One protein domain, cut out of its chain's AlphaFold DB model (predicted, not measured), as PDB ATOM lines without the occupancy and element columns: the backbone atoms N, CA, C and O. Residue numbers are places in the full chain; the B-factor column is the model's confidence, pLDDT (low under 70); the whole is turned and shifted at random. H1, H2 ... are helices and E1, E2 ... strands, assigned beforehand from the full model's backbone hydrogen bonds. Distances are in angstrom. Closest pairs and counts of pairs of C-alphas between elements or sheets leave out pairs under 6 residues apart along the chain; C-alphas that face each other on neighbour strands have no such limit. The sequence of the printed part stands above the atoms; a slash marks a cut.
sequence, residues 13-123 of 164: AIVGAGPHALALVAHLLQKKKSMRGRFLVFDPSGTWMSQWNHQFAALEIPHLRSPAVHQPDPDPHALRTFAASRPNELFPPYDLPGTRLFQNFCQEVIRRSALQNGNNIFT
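What this domain is: This is residues 13 to 123 of the 164 residues of an uncharacterized protein of Planktothrix agardhii CCAP 1459/11A (UniProt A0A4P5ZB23). A tiny two-stranded sheet, E1 and E2, lies at one end of a loosely arranged group of helices, with H4 near the middle, H1 side by side with it between H4 and the sheet, and H2 running nearly alongside H4 with few contacts. Short H3 packs on H4, and long loops fill much of the rest. The 111 printed residues hold E1, H1, E2, H2, H3 and H4 in chain order; the sheet is parallel, and the class is mostly helix, though under half of the residues are in named elements. The whole is compact, with a radius of gyration of the C-alphas of 14.0 A and spans of 40 by 31 by 18 A.

Where its parts are: E1, residues 13 to 15, begins with C-alpha 13 at (588.752, 375.274, 377.626); E2 is residues 39 to 42. H1, residues 19 to 31, is 18.3 A long, H2, residues 50 to 58, 12.2 A, and H3 is residues 78 to 82. H4, residues 99 to 112, is 20.0 A long and ends with C-alpha 112 at (576.866, 379.872, 394.708).

How they stand to each other: N 14 and O 40 of E1 and E2 are 2.8 A apart, within hydrogen-bond range. E1, H1 and E2 form a strand-helix-strand unit, parallel neighbour strands with a helix between, its crossover right-handed. H1 touches H4, C-alphas of Ala 26 and Val 109 closest at 7.5 A, at a shallow tilt of 31 degrees, the same way. H2 is close to but not clearly touching H4, C-alphas of Asn 53 and Gln 103 closest at 7.3 A. H3 only just touches H4, with 3 pairs of C-alphas within 8 A, those of Leu 79 and Phe 105 closest at 6.6 A. In H1, H2, H3 and H4 every O i to N i+4 pair is within hydrogen-bond range.

The domain as a whole: The C-alphas of Gly 37 and Pro 93, the two farthest apart, are 40.6 A apart. The printed part has no cut; the links H2 to H3 and H3 to H4 are long. Residues 117 to 121 and 123 have pLDDT under 70.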
ATOM      1  N   ALA A  13     589.975 375.602 378.349       93.00
ATOM      2  CA  ALA A  13     588.752 375.274 377.626       93.00
ATOM      3  C   ALA A  13     588.131 374.000 378.218       93.00
ATOM      4  O   ALA A  13     588.809 372.983 378.361       93.00
ATOM      5  N   ILE A  14     586.846 374.049 378.563       93.62
ATOM      6  CA  ILE A  14     586.094 372.931 379.144       93.62
ATOM      7  C   ILE A  14     584.997 372.539 378.156       93.62
ATOM      8  O   ILE A  14     584.150 373.362 377.829       93.62
ATOM      9  N   VAL A  15     584.991 371.293 377.681       94.50
ATOM     10  CA  VAL A  15     583.965 370.803 376.744       94.50
ATOM     11  C   VAL A  15     582.889 370.037 377.515       94.50
ATOM     12  O   VAL A  15     583.178 369.038 378.172       94.50
ATOM     13  N   GLY A  16     581.649 370.512 377.414       93.38
ATOM     14  CA  GLY A  16     580.469 370.025 378.123       93.38
ATOM     15  C   GLY A  16     580.177 370.789 379.418       93.38
ATOM     16  O   GLY A  16     581.082 371.132 380.175       93.38
ATOM     17  N   ALA A  17     578.892 371.006 379.708       95.69
ATOM     18  CA  ALA A  17     578.388 371.702 380.897       95.69
ATOM     19  C   ALA A  17     577.633 370.755 381.856       95.69
ATOM     20  O   ALA A  17     576.628 371.116 382.471       95.69
ATOM     21  N   GLY A  18     578.103 369.507 381.968       95.94
ATOM     22  CA  GLY A  18     577.554 368.481 382.863       95.94
ATOM     23  C   GLY A  18     578.128 368.509 384.291       95.94
ATOM     24  O   GLY A  18     578.926 369.387 384.630       95.94
ATOM     25  N   PRO A  19     577.793 367.511 385.135       95.75
ATOM     26  CA  PRO A  19     578.188 367.491 386.547       95.75
ATOM     27  C   PRO A  19     579.710 367.476 386.765       95.75
ATOM     28  O   PRO A  19     580.193 368.112 387.696       95.75
ATOM     29  N   HIS A  20     580.488 366.823 385.894       95.88
ATOM     30  CA  HIS A  20     581.956 366.824 385.996       95.88
ATOM     31  C   HIS A  20     582.575 368.191 385.688       95.88
ATOM     32  O   HIS A  20     583.480 368.635 386.390       95.88
ATOM     33  N   ALA A  21     582.073 368.880 384.661       96.50
ATOM     34  CA  ALA A  21     582.516 370.233 384.342       96.50
ATOM     35  C   ALA A  21     582.142 371.208 385.466       96.50
ATOM     36  O   ALA A  21     582.953 372.048 385.853       96.50
ATOM     37  N   LEU A  22     580.947 371.046 386.045       96.62
ATOM     38  CA  LEU A  22     580.517 371.833 387.195       96.62
ATOM     39  C   LEU A  22     581.439 371.595 388.396       96.62
ATOM     40  O   LEU A  22     581.852 372.559 389.038       96.62
ATOM     41  N   ALA A  23     581.822 370.338 388.644       96.50
ATOM     42  CA  ALA A  23     582.780 369.990 389.685       96.50
ATOM     43  C   ALA A  23     584.130 370.679 389.473       96.50
ATOM     44  O   ALA A  23     584.623 371.356 390.376       96.50
ATOM     45  N   LEU A  24     584.695 370.573 388.267       96.00
ATOM     46  CA  LEU A  24     585.957 371.216 387.909       96.00
ATOM     47  C   LEU A  24     585.910 372.727 388.159       96.00
ATOM     48  O   LEU A  24     586.788 373.269 388.830       96.00
ATOM     49  N   VAL A  25     584.880 373.407 387.652       95.06
ATOM     50  CA  VAL A  25     584.754 374.863 387.782       95.06
ATOM     51  C   VAL A  25     584.551 375.281 389.239       95.06
ATOM     52  O   VAL A  25     585.190 376.235 389.688       95.06
ATOM     53  N   ALA A  26     583.713 374.570 389.998       94.44
ATOM     54  CA  ALA A  26     583.481 374.868 391.409       94.44
ATOM     55  C   ALA A  26     584.774 374.733 392.235       94.44
ATOM     56  O   ALA A  26     585.114 375.630 393.010       94.44
ATOM     57  N   HIS A  27     585.549 373.668 392.005       94.62
ATOM     58  CA  HIS A  27     586.849 373.464 392.650       94.62
ATOM     59  C   HIS A  27     587.867 374.531 392.239       94.62
ATOM     60  O   HIS A  27     588.543 375.109 393.095       94.62
ATOM     61  N   LEU A  28     587.951 374.838 390.942       94.19
ATOM     62  CA  LEU A  28     588.864 375.845 390.408       94.19
ATOM     63  C   LEU A  28     588.606 377.219 391.037       94.19
ATOM     64  O   LEU A  28     589.536 377.874 391.507       94.19
ATOM     65  N   LEU A  29     587.341 377.637 391.091       93.19
ATOM     66  CA  LEU A  29     586.941 378.928 391.650       93.19
ATOM     67  C   LEU A  29     587.097 378.991 393.171       93.19
ATOM     68  O   LEU A  29     587.429 380.060 393.691       93.19
ATOM     69  N   GLN A  30     586.901 377.875 393.882       93.12
ATOM     70  CA  GLN A  30     587.159 377.808 395.320       93.12
ATOM     71  C   GLN A  30     588.651 377.981 395.622       93.12
ATOM     72  O   GLN A  30     589.015 378.763 396.500       93.12
ATOM     73  N   LYS A  31     589.520 377.269 394.895       93.06
ATOM     74  CA  LYS A  31     590.971 377.295 395.128       93.06
ATOM     75  C   LYS A  31     591.626 378.573 394.611       93.06
ATOM     76  O   LYS A  31     592.577 379.057 395.219       93.06
ATOM     77  N   LYS A  32     591.138 379.124 393.497       92.88
ATOM     78  CA  LYS A  32     591.754 380.272 392.828       92.88
ATOM     79  C   LYS A  32     590.701 381.168 392.179       92.88
ATOM     80  O   LYS A  32     590.427 381.087 390.983       92.88
ATOM     81  N   LYS A  33     590.167 382.111 392.961       89.88
ATOM     82  CA  LYS A  33     589.179 383.102 392.488       89.88
ATOM     83  C   LYS A  33     589.647 383.902 391.263       89.88
ATOM     84  O   LYS A  33     588.809 384.302 390.460       89.88
ATOM     85  N   SER A  34     590.959 384.098 391.086       89.88
ATOM     86  CA  SER A  34     591.543 384.789 389.922       89.88
ATOM     87  C   SER A  34     591.438 384.017 388.603       89.88
ATOM     88  O   SER A  34     591.720 384.585 387.554       89.88
ATOM     89  N   MET A  35     591.005 382.751 388.624       89.38
ATOM     90  CA  MET A  35     590.670 382.000 387.407       89.38
ATOM     91  C   MET A  35     589.328 382.414 386.803       89.38
ATOM     92  O   MET A  35     588.997 381.992 385.698       89.38
ATOM     93  N   ARG A  36     588.535 383.232 387.503       88.44
ATOM     94  CA  ARG A  36     587.294 383.779 386.954       88.44
ATOM     95  C   ARG A  36     587.609 384.598 385.698       88.44
ATOM     96  O   ARG A  36     588.434 385.502 385.750       88.44
ATOM     97  N   GLY A  37     586.966 384.257 384.581       86.50
ATOM     98  CA  GLY A  37     587.221 384.872 383.270       86.50
ATOM     99  C   GLY A  37     588.453 384.334 382.531       86.50
ATOM    100  O   GLY A  37     588.750 384.811 381.445       86.50
ATOM    101  N   ARG A  38     589.162 383.344 383.092       88.31
ATOM    102  CA  ARG A  38     590.316 382.678 382.457       88.31
ATOM    103  C   ARG A  38     590.002 381.259 381.982       88.31
ATOM    104  O   ARG A  38     590.896 380.547 381.536       88.31
ATOM    105  N   PHE A  39     588.746 380.842 382.088       90.12
ATOM    106  CA  PHE A  39     588.253 379.604 381.502       90.12
ATOM    107  C   PHE A  39     586.963 379.872 380.737       90.12
ATOM    108  O   PHE A  39     586.215 380.782 381.098       90.12
ATOM    109  N   LEU A  40     586.693 379.038 379.736       91.31
ATOM    110  CA  LEU A  40     585.417 378.990 379.028       91.31
ATOM    111  C   LEU A  40     584.887 377.561 378.980       91.31
ATOM    112  O   LEU A  40     585.652 376.603 378.873       91.31
ATOM    113  N   VAL A  41     583.568 377.438 379.065       91.81
ATOM    114  CA  VAL A  41     582.827 376.188 378.920       91.81
ATOM    115  C   VAL A  41     582.143 376.202 377.559       91.81
ATOM    116  O   VAL A  41     581.553 377.203 377.167       91.81
ATOM    117  N   PHE A  42     582.222 375.099 376.834       90.94
ATOM    118  CA  PHE A  42     581.635 374.936 375.511       90.94
ATOM    119  C   PHE A  42     580.588 373.840 375.593       90.94
ATOM    120  O   PHE A  42     580.925 372.681 375.832       90.94
ATOM    121  N   ASP A  43     579.320 374.198 375.433       90.38
ATOM    122  CA  ASP A  43     578.221 373.239 375.456       90.38
ATOM    123  C   ASP A  43     577.099 373.720 374.526       90.38
ATOM    124  O   ASP A  43     576.642 374.860 374.667       90.38
ATOM    125  N   PRO A  44     576.624 372.877 373.590       88.25
ATOM    126  CA  PRO A  44     575.623 373.282 372.603       88.25
ATOM    127  C   PRO A  44     574.286 373.689 373.235       88.25
ATOM    128  O   PRO A  44     573.514 374.418 372.620       88.25
ATOM    129  N   SER A  45     573.998 373.247 374.462       89.38
ATOM    130  CA  SER A  45     572.762 373.600 375.162       89.38
ATOM    131  C   SER A  45     572.772 375.006 375.768       89.38
ATOM    132  O   SER A  45     571.729 375.482 376.222       89.38
ATOM    133  N   GLY A  46     573.944 375.648 375.858       88.06
ATOM    134  CA  GLY A  46     574.112 376.982 376.444       88.06
ATOM    135  C   GLY A  46     573.823 377.077 377.942       88.06
ATOM    136  O   GLY A  46     573.908 378.158 378.520       88.06
ATOM    137  N   THR A  47     573.465 375.967 378.589       91.06
ATOM    138  CA  THR A  47     572.994 375.954 379.972       91.06
ATOM    139  C   THR A  47     573.561 374.761 380.726       91.06
ATOM    140  O   THR A  47     573.623 373.636 380.235       91.06
ATOM    141  N   TRP A  48     573.981 375.004 381.967       94.81
ATOM    142  CA  TRP A  48     574.483 373.945 382.832       94.81
ATOM    143  C   TRP A  48     573.433 372.858 383.045       94.81
ATOM    144  O   TRP A  48     572.252 373.139 383.253       94.81
ATOM    145  N   MET A  49     573.895 371.611 383.076       95.88
ATOM    146  CA  MET A  49     573.100 370.421 383.373       95.88
ATOM    147  C   MET A  49     571.989 370.101 382.362       95.88
ATOM    148  O   MET A  49     571.243 369.156 382.604       95.88
ATOM    149  N   SER A  50     571.872 370.806 381.231       95.38
ATOM    150  CA  SER A  50     570.773 370.600 380.272       95.38
ATOM    151  C   SER A  50     570.715 369.167 379.734       95.38
ATOM    152  O   SER A  50     569.714 368.473 379.922       95.38
ATOM    153  N   GLN A  51     571.827 368.674 379.175       94.88
ATOM    154  CA  GLN A  51     571.908 367.309 378.649       94.88
ATOM    155  C   GLN A  51     571.670 366.253 379.739       94.88
ATOM    156  O   GLN A  51     570.991 365.256 379.499       94.88
ATOM    157  N   TRP A  52     572.201 366.481 380.944       96.06
ATOM    158  CA  TRP A  52     572.014 365.575 382.077       96.06
ATOM    159  C   TRP A  52     570.537 365.504 382.485       96.06
ATOM    160  O   TRP A  52     569.993 364.408 382.597       96.06
ATOM    161  N   ASN A  53     569.868 366.655 382.623       96.31
ATOM    162  CA  ASN A  53     568.445 366.729 382.964       96.31
ATOM    163  C   ASN A  53     567.592 366.025 381.903       96.31
ATOM    164  O   ASN A  53     566.706 365.247 382.243       96.31
ATOM    165  N   HIS A  54     567.883 366.273 380.622       95.94
ATOM    166  CA  HIS A  54     567.170 365.657 379.509       95.94
ATOM    167  C   HIS A  54     567.300 364.128 379.523       95.94
ATOM    168  O   HIS A  54     566.296 363.425 379.450       95.94
ATOM    169  N   GLN A  55     568.520 363.601 379.673       96.12
ATOM    170  CA  GLN A  55     568.763 362.155 379.700       96.12
ATOM    171  C   GLN A  55     568.135 361.474 380.918       96.12
ATOM    172  O   GLN A  55     567.536 360.411 380.777       96.12
ATOM    173  N   PHE A  56     568.248 362.075 382.104       96.38
ATOM    174  CA  PHE A  56     567.655 361.511 383.318       96.38
ATOM    175  C   PHE A  56     566.127 361.495 383.260       96.38
ATOM    176  O   PHE A  56     565.524 360.524 383.710       96.38
ATOM    177  N   ALA A  57     565.511 362.527 382.675       95.12
ATOM    178  CA  ALA A  57     564.071 362.565 382.448       95.12
ATOM    179  C   ALA A  57     563.626 361.517 381.417       95.12
ATOM    180  O   ALA A  57     562.680 360.782 381.674       95.12
ATOM    181  N   ALA A  58     564.328 361.406 380.284       97.31
ATOM    182  CA  ALA A  58     563.989 360.458 379.220       97.31
ATOM    183  C   ALA A  58     564.110 358.987 379.649       97.31
ATOM    184  O   ALA A  58     563.393 358.135 379.135       97.31
ATOM    185  N   LEU A  59     565.028 358.689 380.572       97.00
ATOM    186  CA  LEU A  59     565.254 357.343 381.105       97.00
ATOM    187  C   LEU A  59     564.497 357.070 382.412       97.00
ATOM    188  O   LEU A  59     564.692 356.009 383.000       97.00
ATOM    189  N   GLU A  60     563.699 358.031 382.889       96.88
ATOM    190  CA  GLU A  60     562.926 357.942 384.136       96.88
ATOM    191  C   GLU A  60     563.763 357.473 385.339       96.88
ATOM    192  O   GLU A  60     563.303 356.731 386.206       96.88
ATOM    193  N   ILE A  61     565.028 357.903 385.407       94.12
ATOM    194  CA  ILE A  61     565.945 357.474 386.465       94.12
ATOM    195  C   ILE A  61     565.487 358.118 387.785       94.12
ATOM    196  O   ILE A  61     565.502 359.349 387.883       94.12
ATOM    197  N   PRO A  62     565.116 357.345 388.826       94.25
ATOM    198  CA  PRO A  62     564.548 357.907 390.056       94.25
ATOM    199  C   PRO A  62     565.612 358.474 391.005       94.25
ATOM    200  O   PRO A  62     565.380 359.470 391.696       94.25
ATOM    201  N   HIS A  63     566.794 357.862 391.030       96.62
ATOM    202  CA  HIS A  63     567.922 358.262 391.862       96.62
ATOM    203  C   HIS A  63     569.246 357.906 391.185       96.62
ATOM    204  O   HIS A  63     569.320 357.054 390.297       96.62
ATOM    205  N   LEU A  64     570.320 358.560 391.614       95.94
ATOM    206  CA  LEU A  64     571.661 358.286 391.121       95.94
ATOM    207  C   LEU A  64     572.124 356.891 391.562       95.94
ATOM    208  O   LEU A  64     571.649 356.320 392.541       95.94
ATOM    209  N   ARG A  65     573.103 356.346 390.835       94.56
ATOM    210  CA  ARG A  65     573.812 355.112 391.219       94.56
ATOM    211  C   ARG A  65     575.011 355.382 392.134       94.56
ATOM    212  O   ARG A  65     575.608 354.446 392.650       94.56
ATOM    213  N   SER A  66     575.384 356.650 392.297       93.12
ATOM    214  CA  SER A  66     576.525 357.091 393.095       93.12
ATOM    215  C   SER A  66     576.079 357.682 394.436       93.12
ATOM    216  O   SER A  66     575.068 358.384 394.463       93.12
ATOM    217  N   PRO A  67     576.840 357.464 395.522       94.31
ATOM    218  CA  PRO A  67     576.562 358.056 396.830       94.31
ATOM    219  C   PRO A  67     576.553 359.587 396.821       94.31
ATOM    220  O   PRO A  67     577.202 360.216 395.983       94.31
ATOM    221  N   ALA A  68     575.910 360.184 397.828       92.88
ATOM    222  CA  ALA A  68     575.812 361.635 398.008       92.88
ATOM    223  C   ALA A  68     577.149 362.402 398.008       92.88
ATOM    224  O   ALA A  68     577.168 363.595 397.726       92.88
ATOM    225  N   VAL A  69     578.265 361.737 398.315       92.06
ATOM    226  CA  VAL A  69     579.604 362.350 398.305       92.06
ATOM    227  C   VAL A  69     580.169 362.548 396.889       92.06
ATOM    228  O   VAL A  69     581.097 363.331 396.709       92.06
ATOM    229  N   HIS A  70     579.609 361.888 395.866       91.94
ATOM    230  CA  HIS A  70     579.994 362.045 394.456       91.94
ATOM    231  C   HIS A  70     579.195 363.180 393.809       91.94
ATOM    232  O   HIS A  70     578.334 362.973 392.954       91.94
ATOM    233  N   GLN A  71     579.455 364.392 394.276       94.12
ATOM    234  CA  GLN A  71     578.694 365.591 393.954       94.12
ATOM    235  C   GLN A  71     579.646 366.728 393.514       94.12
ATOM    236  O   GLN A  71     580.849 366.638 393.763       94.12
ATOM    237  N   PRO A  72     579.158 367.762 392.801       94.56
ATOM    238  CA  PRO A  72     580.033 368.759 392.172       94.56
ATOM    239  C   PRO A  72     580.628 369.843 393.096       94.56
ATOM    240  O   PRO A  72     581.526 370.574 392.688       94.56
ATOM    241  N   ASP A  73     580.148 370.005 394.319       96.44
ATOM    242  CA  ASP A  73     580.696 370.942 395.301       96.44
ATOM    243  C   ASP A  73     582.059 370.474 395.839       96.44
ATOM    244  O   ASP A  73     582.260 369.277 396.053       96.44
ATOM    245  N   PRO A  74     582.997 371.391 396.119       93.75
ATOM    246  CA  PRO A  74     584.255 371.014 396.750       93.75
ATOM    247  C   PRO A  74     584.144 370.515 398.198       93.75
ATOM    248  O   PRO A  74     585.061 369.845 398.667       93.75
ATOM    249  N   ASP A  75     583.074 370.847 398.926       94.88
ATOM    250  CA  ASP A  75     582.767 370.224 400.215       94.88
ATOM    251  C   ASP A  75     582.035 368.885 399.987       94.88
ATOM    252  O   ASP A  75     580.875 368.891 399.563       94.88
ATOM    253  N   PRO A  76     582.651 367.726 400.308       92.00
ATOM    254  CA  PRO A  76     582.048 366.410 400.085       92.00
ATOM    255  C   PRO A  76     580.754 366.177 400.879       92.00
ATOM    256  O   PRO A  76     579.994 365.265 400.549       92.00
ATOM    257  N   HIS A  77     580.477 366.977 401.913       95.69
ATOM    258  CA  HIS A  77     579.267 366.871 402.726       95.69
ATOM    259  C   HIS A  77     578.133 367.794 402.259       95.69
ATOM    260  O   HIS A  77     577.002 367.652 402.734       95.69
ATOM    261  N   ALA A  78     578.386 368.687 401.297       97.12
ATOM    262  CA  ALA A  78     577.451 369.737 400.898       97.12
ATOM    263  C   ALA A  78     576.081 369.205 400.450       97.12
ATOM    264  O   ALA A  78     575.056 369.775 400.827       97.12
ATOM    265  N   LEU A  79     576.032 368.098 399.696       97.12
ATOM    266  CA  LEU A  79     574.759 367.510 399.255       97.12
ATOM    267  C   LEU A  79     573.931 366.991 400.435       97.12
ATOM    268  O   LEU A  79     572.726 367.223 400.483       97.12
ATOM    269  N   ARG A  80     574.568 366.318 401.399       96.00
ATOM    270  CA  ARG A  80     573.880 365.808 402.596       96.00
ATOM    271  C   ARG A  80     573.336 366.956 403.437       96.00
ATOM    272  O   ARG A  80     572.175 366.921 403.829       96.00
ATOM    273  N   THR A  81     574.134 368.002 403.634       97.31
ATOM    274  CA  THR A  81     573.700 369.223 404.326       97.31
ATOM    275  C   THR A  81     572.526 369.889 403.601       97.31
ATOM    276  O   THR A  81     571.536 370.256 404.228       97.31
ATOM    277  N   PHE A  82     572.574 369.982 402.269       97.88
ATOM    278  CA  PHE A  82     571.484 370.517 401.443       97.88
ATOM    279  C   PHE A  82     570.200 369.667 401.494       97.88
ATOM    280  O   PHE A  82     569.088 370.178 401.310       97.88
ATOM    281  N   ALA A  83     570.342 368.366 401.736       97.44
ATOM    282  CA  ALA A  83     569.252 367.407 401.850       97.44
ATOM    283  C   ALA A  83     568.730 367.235 403.287       97.44
ATOM    284  O   ALA A  83     567.823 366.434 403.490       97.44
ATOM    285  N   ALA A  84     569.244 367.976 404.278       96.62
ATOM    286  CA  ALA A  84     568.913 367.763 405.692       96.62
ATOM    287  C   ALA A  84     567.402 367.832 405.999       96.62
ATOM    288  O   ALA A  84     566.913 367.105 406.859       96.62
ATOM    289  N   SER A  85     566.645 368.664 405.274       96.38
ATOM    290  CA  SER A  85     565.181 368.768 405.395       96.38
ATOM    291  C   SER A  85     564.395 367.772 404.530       96.38
ATOM    292  O   SER A  85     563.169 367.752 404.583       96.38
ATOM    293  N   ARG A  86     565.083 366.971 403.709       95.94
ATOM    294  CA  ARG A  86     564.526 366.022 402.729       95.94
ATOM    295  C   ARG A  86     565.263 364.671 402.781       95.94
ATOM    296  O   ARG A  86     565.726 364.185 401.747       95.94
ATOM    297  N   PRO A  87     565.419 364.048 403.966       94.06
ATOM    298  CA  PRO A  87     566.211 362.823 404.113       94.06
ATOM    299  C   PRO A  87     565.638 361.639 403.320       94.06
ATOM    300  O   PRO A  87     566.372 360.744 402.925       94.06
ATOM    301  N   ASN A  88     564.335 361.654 403.035       96.50
ATOM    302  CA  ASN A  88     563.636 360.664 402.216       96.50
ATOM    303  C   ASN A  88     563.997 360.716 400.719       96.50
ATOM    304  O   ASN A  88     563.633 359.803 399.984       96.50
ATOM    305  N   GLU A  89     564.695 361.756 400.258       97.50
ATOM    306  CA  GLU A  89     565.243 361.825 398.897       97.50
ATOM    307  C   GLU A  89     566.672 361.243 398.802       97.50
ATOM    308  O   GLU A  89     567.297 361.329 397.745       97.50
ATOM    309  N   LEU A  90     567.198 360.647 399.881       97.50
ATOM    310  CA  LEU A  90     568.446 359.877 399.907       97.50
ATOM    311  C   LEU A  90     568.122 358.386 400.090       97.50
ATOM    312  O   LEU A  90     567.610 357.968 401.126       97.50
ATOM    313  N   PHE A  91     568.413 357.575 399.076       97.19
ATOM    314  CA  PHE A  91     568.024 356.168 399.025       97.19
ATOM    315  C   PHE A  91     569.124 355.251 399.596       97.19
ATOM    316  O   PHE A  91     570.313 355.467 399.337       97.19
ATOM    317  N   PRO A  92     568.767 354.191 400.341       94.19
ATOM    318  CA  PRO A  92     569.734 353.208 400.826       94.19
ATOM    319  C   PRO A  92     570.341 352.386 399.668       94.19
ATOM    320  O   PRO A  92     569.766 352.332 398.580       94.19
ATOM    321  N   PRO A  93     571.486 351.704 399.875       93.25
ATOM    322  CA  PRO A  93     572.250 351.609 401.125       93.25
ATOM    323  C   PRO A  93     573.316 352.705 401.311       93.25
ATOM    324  O   PRO A  93     573.951 352.747 402.358       93.25
ATOM    325  N   TYR A  94     573.532 353.578 400.322       91.94
ATOM    326  CA  TYR A  94     574.670 354.513 400.304       91.94
ATOM    327  C   TYR A  94     574.270 355.989 400.179       91.94
ATOM    328  O   TYR A  94     575.026 356.781 399.615       91.94
ATOM    329  N   ASP A  95     573.088 356.362 400.668       94.38
ATOM    330  CA  ASP A  95     572.519 357.706 400.505       94.38
ATOM    331  C   ASP A  95     572.560 358.166 399.040       94.38
ATOM    332  O   ASP A  95     573.148 359.194 398.692       94.38
ATOM    333  N   LEU A  96     571.998 357.352 398.153       97.25
ATOM    334  CA  LEU A  96     571.911 357.642 396.731       97.25
ATOM    335  C   LEU A  96     570.923 358.798 396.531       97.25
ATOM    336  O   LEU A  96     569.751 358.647 396.869       97.25
ATOM    337  N   PRO A  97     571.335 359.959 396.009       97.62
ATOM    338  CA  PRO A  97     570.427 361.085 395.884       97.62
ATOM    339  C   PRO A  97     569.389 360.836 394.794       97.62
ATOM    340  O   PRO A  97     569.716 360.401 393.689       97.62
ATOM    341  N   GLY A  98     568.138 361.175 395.091       98.06
ATOM    342  CA  GLY A  98     567.075 361.273 394.104       98.06
ATOM    343  C   GLY A  98     567.460 362.225 392.973       98.06
ATOM    344  O   GLY A  98     568.164 363.217 393.180       98.06
ATOM    345  N   THR A  99     566.974 361.953 391.767       97.44
ATOM    346  CA  THR A  99     567.298 362.750 390.573       97.44
ATOM    347  C   THR A  99     566.946 364.223 390.763       97.44
ATOM    348  O   THR A  99     567.758 365.105 390.482       97.44
ATOM    349  N   ARG A 100     565.766 364.500 391.332       97.50
ATOM    350  CA  ARG A 100     565.314 365.866 391.613       97.50
ATOM    351  C   ARG A 100     566.147 366.543 392.703       97.50
ATOM    352  O   ARG A 100     566.481 367.720 392.566       97.50
ATOM    353  N   LEU A 101     566.518 365.815 393.758       98.12
ATOM    354  CA  LEU A 101     567.415 366.316 394.802       98.12
ATOM    355  C   LEU A 101     568.758 366.749 394.205       98.12
ATOM    356  O   LEU A 101     569.207 367.870 394.453       98.12
ATOM    357  N   PHE A 102     569.368 365.886 393.389       98.19
ATOM    358  CA  PHE A 102     570.659 366.151 392.762       98.19
ATOM    359  C   PHE A 102     570.596 367.308 391.758       98.19
ATOM    360  O   PHE A 102     571.469 368.176 391.768       98.19
ATOM    361  N   GLN A 103     569.540 367.379 390.942       97.75
ATOM    362  CA  GLN A 103     569.305 368.502 390.031       97.75
ATOM    363  C   GLN A 103     569.230 369.831 390.792       97.75
ATOM    364  O   GLN A 103     569.932 370.785 390.450       97.75
ATOM    365  N   ASN A 104     568.418 369.886 391.852       98.06
ATOM    366  CA  ASN A 104     568.271 371.074 392.693       98.06
ATOM    367  C   ASN A 104     569.598 371.470 393.349       98.06
ATOM    368  O   ASN A 104     569.931 372.652 393.429       98.06
ATOM    369  N   PHE A 105     570.378 370.484 393.788       98.25
ATOM    370  CA  PHE A 105     571.690 370.733 394.360       98.25
ATOM    371  C   PHE A 105     572.677 371.306 393.336       98.25
ATOM    372  O   PHE A 105     573.379 372.270 393.637       98.25
ATOM    373  N   CYS A 106     572.703 370.781 392.108       97.69
ATOM    374  CA  CYS A 106     573.543 371.332 391.047       97.69
ATOM    375  C   CYS A 106     573.181 372.795 390.753       97.69
ATOM    376  O   CYS A 106     574.080 373.625 390.619       97.69
ATOM    377  N   GLN A 107     571.887 373.137 390.730       96.94
ATOM    378  CA  GLN A 107     571.439 374.530 390.593       96.94
ATOM    379  C   GLN A 107     571.946 375.419 391.733       96.94
ATOM    380  O   GLN A 107     572.398 376.540 391.493       96.94
ATOM    381  N   GLU A 108     571.958 374.905 392.961       97.19
ATOM    382  CA  GLU A 108     572.514 375.623 394.106       97.19
ATOM    383  C   GLU A 108     574.039 375.818 394.000       97.19
ATOM    384  O   GLU A 108     574.550 376.885 394.343       97.19
ATOM    385  N   VAL A 109     574.789 374.843 393.474       96.31
ATOM    386  CA  VAL A 109     576.234 374.991 393.194       96.31
ATOM    387  C   VAL A 109     576.485 376.040 392.104       96.31
ATOM    388  O   VAL A 109     577.343 376.912 392.278       96.31
ATOM    389  N   ILE A 110     575.717 376.005 391.009       95.12
ATOM    390  CA  ILE A 110     575.777 376.985 389.907       95.12
ATOM    391  C   ILE A 110     575.517 378.399 390.444       95.12
ATOM    392  O   ILE A 110     576.263 379.332 390.132       95.12
ATOM    393  N   ARG A 111     574.495 378.555 391.296       94.62
ATOM    394  CA  ARG A 111     574.152 379.824 391.950       94.62
ATOM    395  C   ARG A 111     575.282 380.324 392.848       94.62
ATOM    396  O   ARG A 111     575.732 381.453 392.672       94.62
ATOM    397  N   ARG A 112     575.782 379.495 393.775       93.38
ATOM    398  CA  ARG A 112     576.866 379.872 394.708       93.38
ATOM    399  C   ARG A 112     578.169 380.217 393.997       93.38
ATOM    400  O   ARG A 112     578.898 381.098 394.441       93.38
ATOM    401  N   SER A 113     578.431 379.565 392.867       89.62
ATOM    402  CA  SER A 113     579.608 379.823 392.036       89.62
ATOM    403  C   SER A 113     579.415 381.003 391.067       89.62
ATOM    404  O   SER A 113     580.362 381.378 390.368       89.62
ATOM    405  N   ALA A 114     578.234 381.636 391.052       87.62
ATOM    406  CA  ALA A 114     577.861 382.718 390.141       87.62
ATOM    407  C   ALA A 114     578.105 382.345 388.666       87.62
ATOM    408  O   ALA A 114     578.742 383.089 387.919       87.62
ATOM    409  N   LEU A 115     577.633 381.154 388.283       84.50
ATOM    410  CA  LEU A 115     577.717 380.581 386.932       84.50
ATOM    411  C   LEU A 115     576.381 380.657 386.166       84.50
ATOM    412  O   LEU A 115     576.263 380.081 385.090       84.50
ATOM    413  N   GLN A 116     575.371 381.329 386.731       75.00
ATOM    414  CA  GLN A 116     574.009 381.419 386.180       75.00
ATOM    415  C   GLN A 116     573.917 382.290 384.924       75.00
ATOM    416  O   GLN A 116     573.106 382.021 384.044       75.00
ATOM    417  N   ASN A 117     574.753 383.324 384.839       61.59
ATOM    418  CA  ASN A 117     574.833 384.153 383.649       61.59
ATOM    419  C   ASN A 117     575.720 383.401 382.658       61.59
ATOM    420  O   ASN A 117     576.908 383.216 382.931       61.59
ATOM    421  N   GLY A 118     575.138 382.946 381.546       55.31
ATOM    422  CA  GLY A 118     575.771 382.142 380.489       55.31
ATOM    423  C   GLY A 118     577.026 382.743 379.843       55.31
ATOM    424  O   GLY A 118     577.557 382.163 378.911       55.31
ATOM    425  N   ASN A 119     577.564 383.842 380.368       54.88
ATOM    426  CA  ASN A 119     578.815 384.493 379.980       54.88
ATOM    427  C   ASN A 119     580.035 383.550 379.968       54.88
ATOM    428  O   ASN A 119     581.077 383.922 379.441       54.88
ATOM    429  N   ASN A 120     579.922 382.351 380.553       59.47
ATOM    430  CA  ASN A 120     580.968 381.333 380.527       59.47
ATOM    431  C   ASN A 120     580.598 380.075 379.720       59.47
ATOM    432  O   ASN A 120     581.467 379.219 379.605       59.47
ATOM    433  N   ILE A 121     579.358 379.920 379.217       66.19
ATOM    434  CA  ILE A 121     578.967 378.797 378.347       66.19
ATOM    435  C   ILE A 121     578.750 379.317 376.930       66.19
ATOM    436  O   ILE A 121     577.771 379.999 376.645       66.19
ATOM    437  N   PHE A 122     579.652 378.941 376.035       70.12
ATOM    438  CA  PHE A 122     579.567 379.264 374.624       70.12
ATOM    439  C   PHE A 122     578.819 378.168 373.869       70.12
ATOM    440  O   PHE A 122     579.161 376.987 373.953       70.12
ATOM    441  N   THR A 123     577.791 378.595 373.134       60.91
ATOM    442  CA  THR A 123     576.924 377.762 372.286       60.91
ATOM    443  C   THR A 123     577.422 377.647 370.853       60.91
ATOM    444  O   THR A 123     576.785 376.980 370.040       60.91
TER     445      THR A 123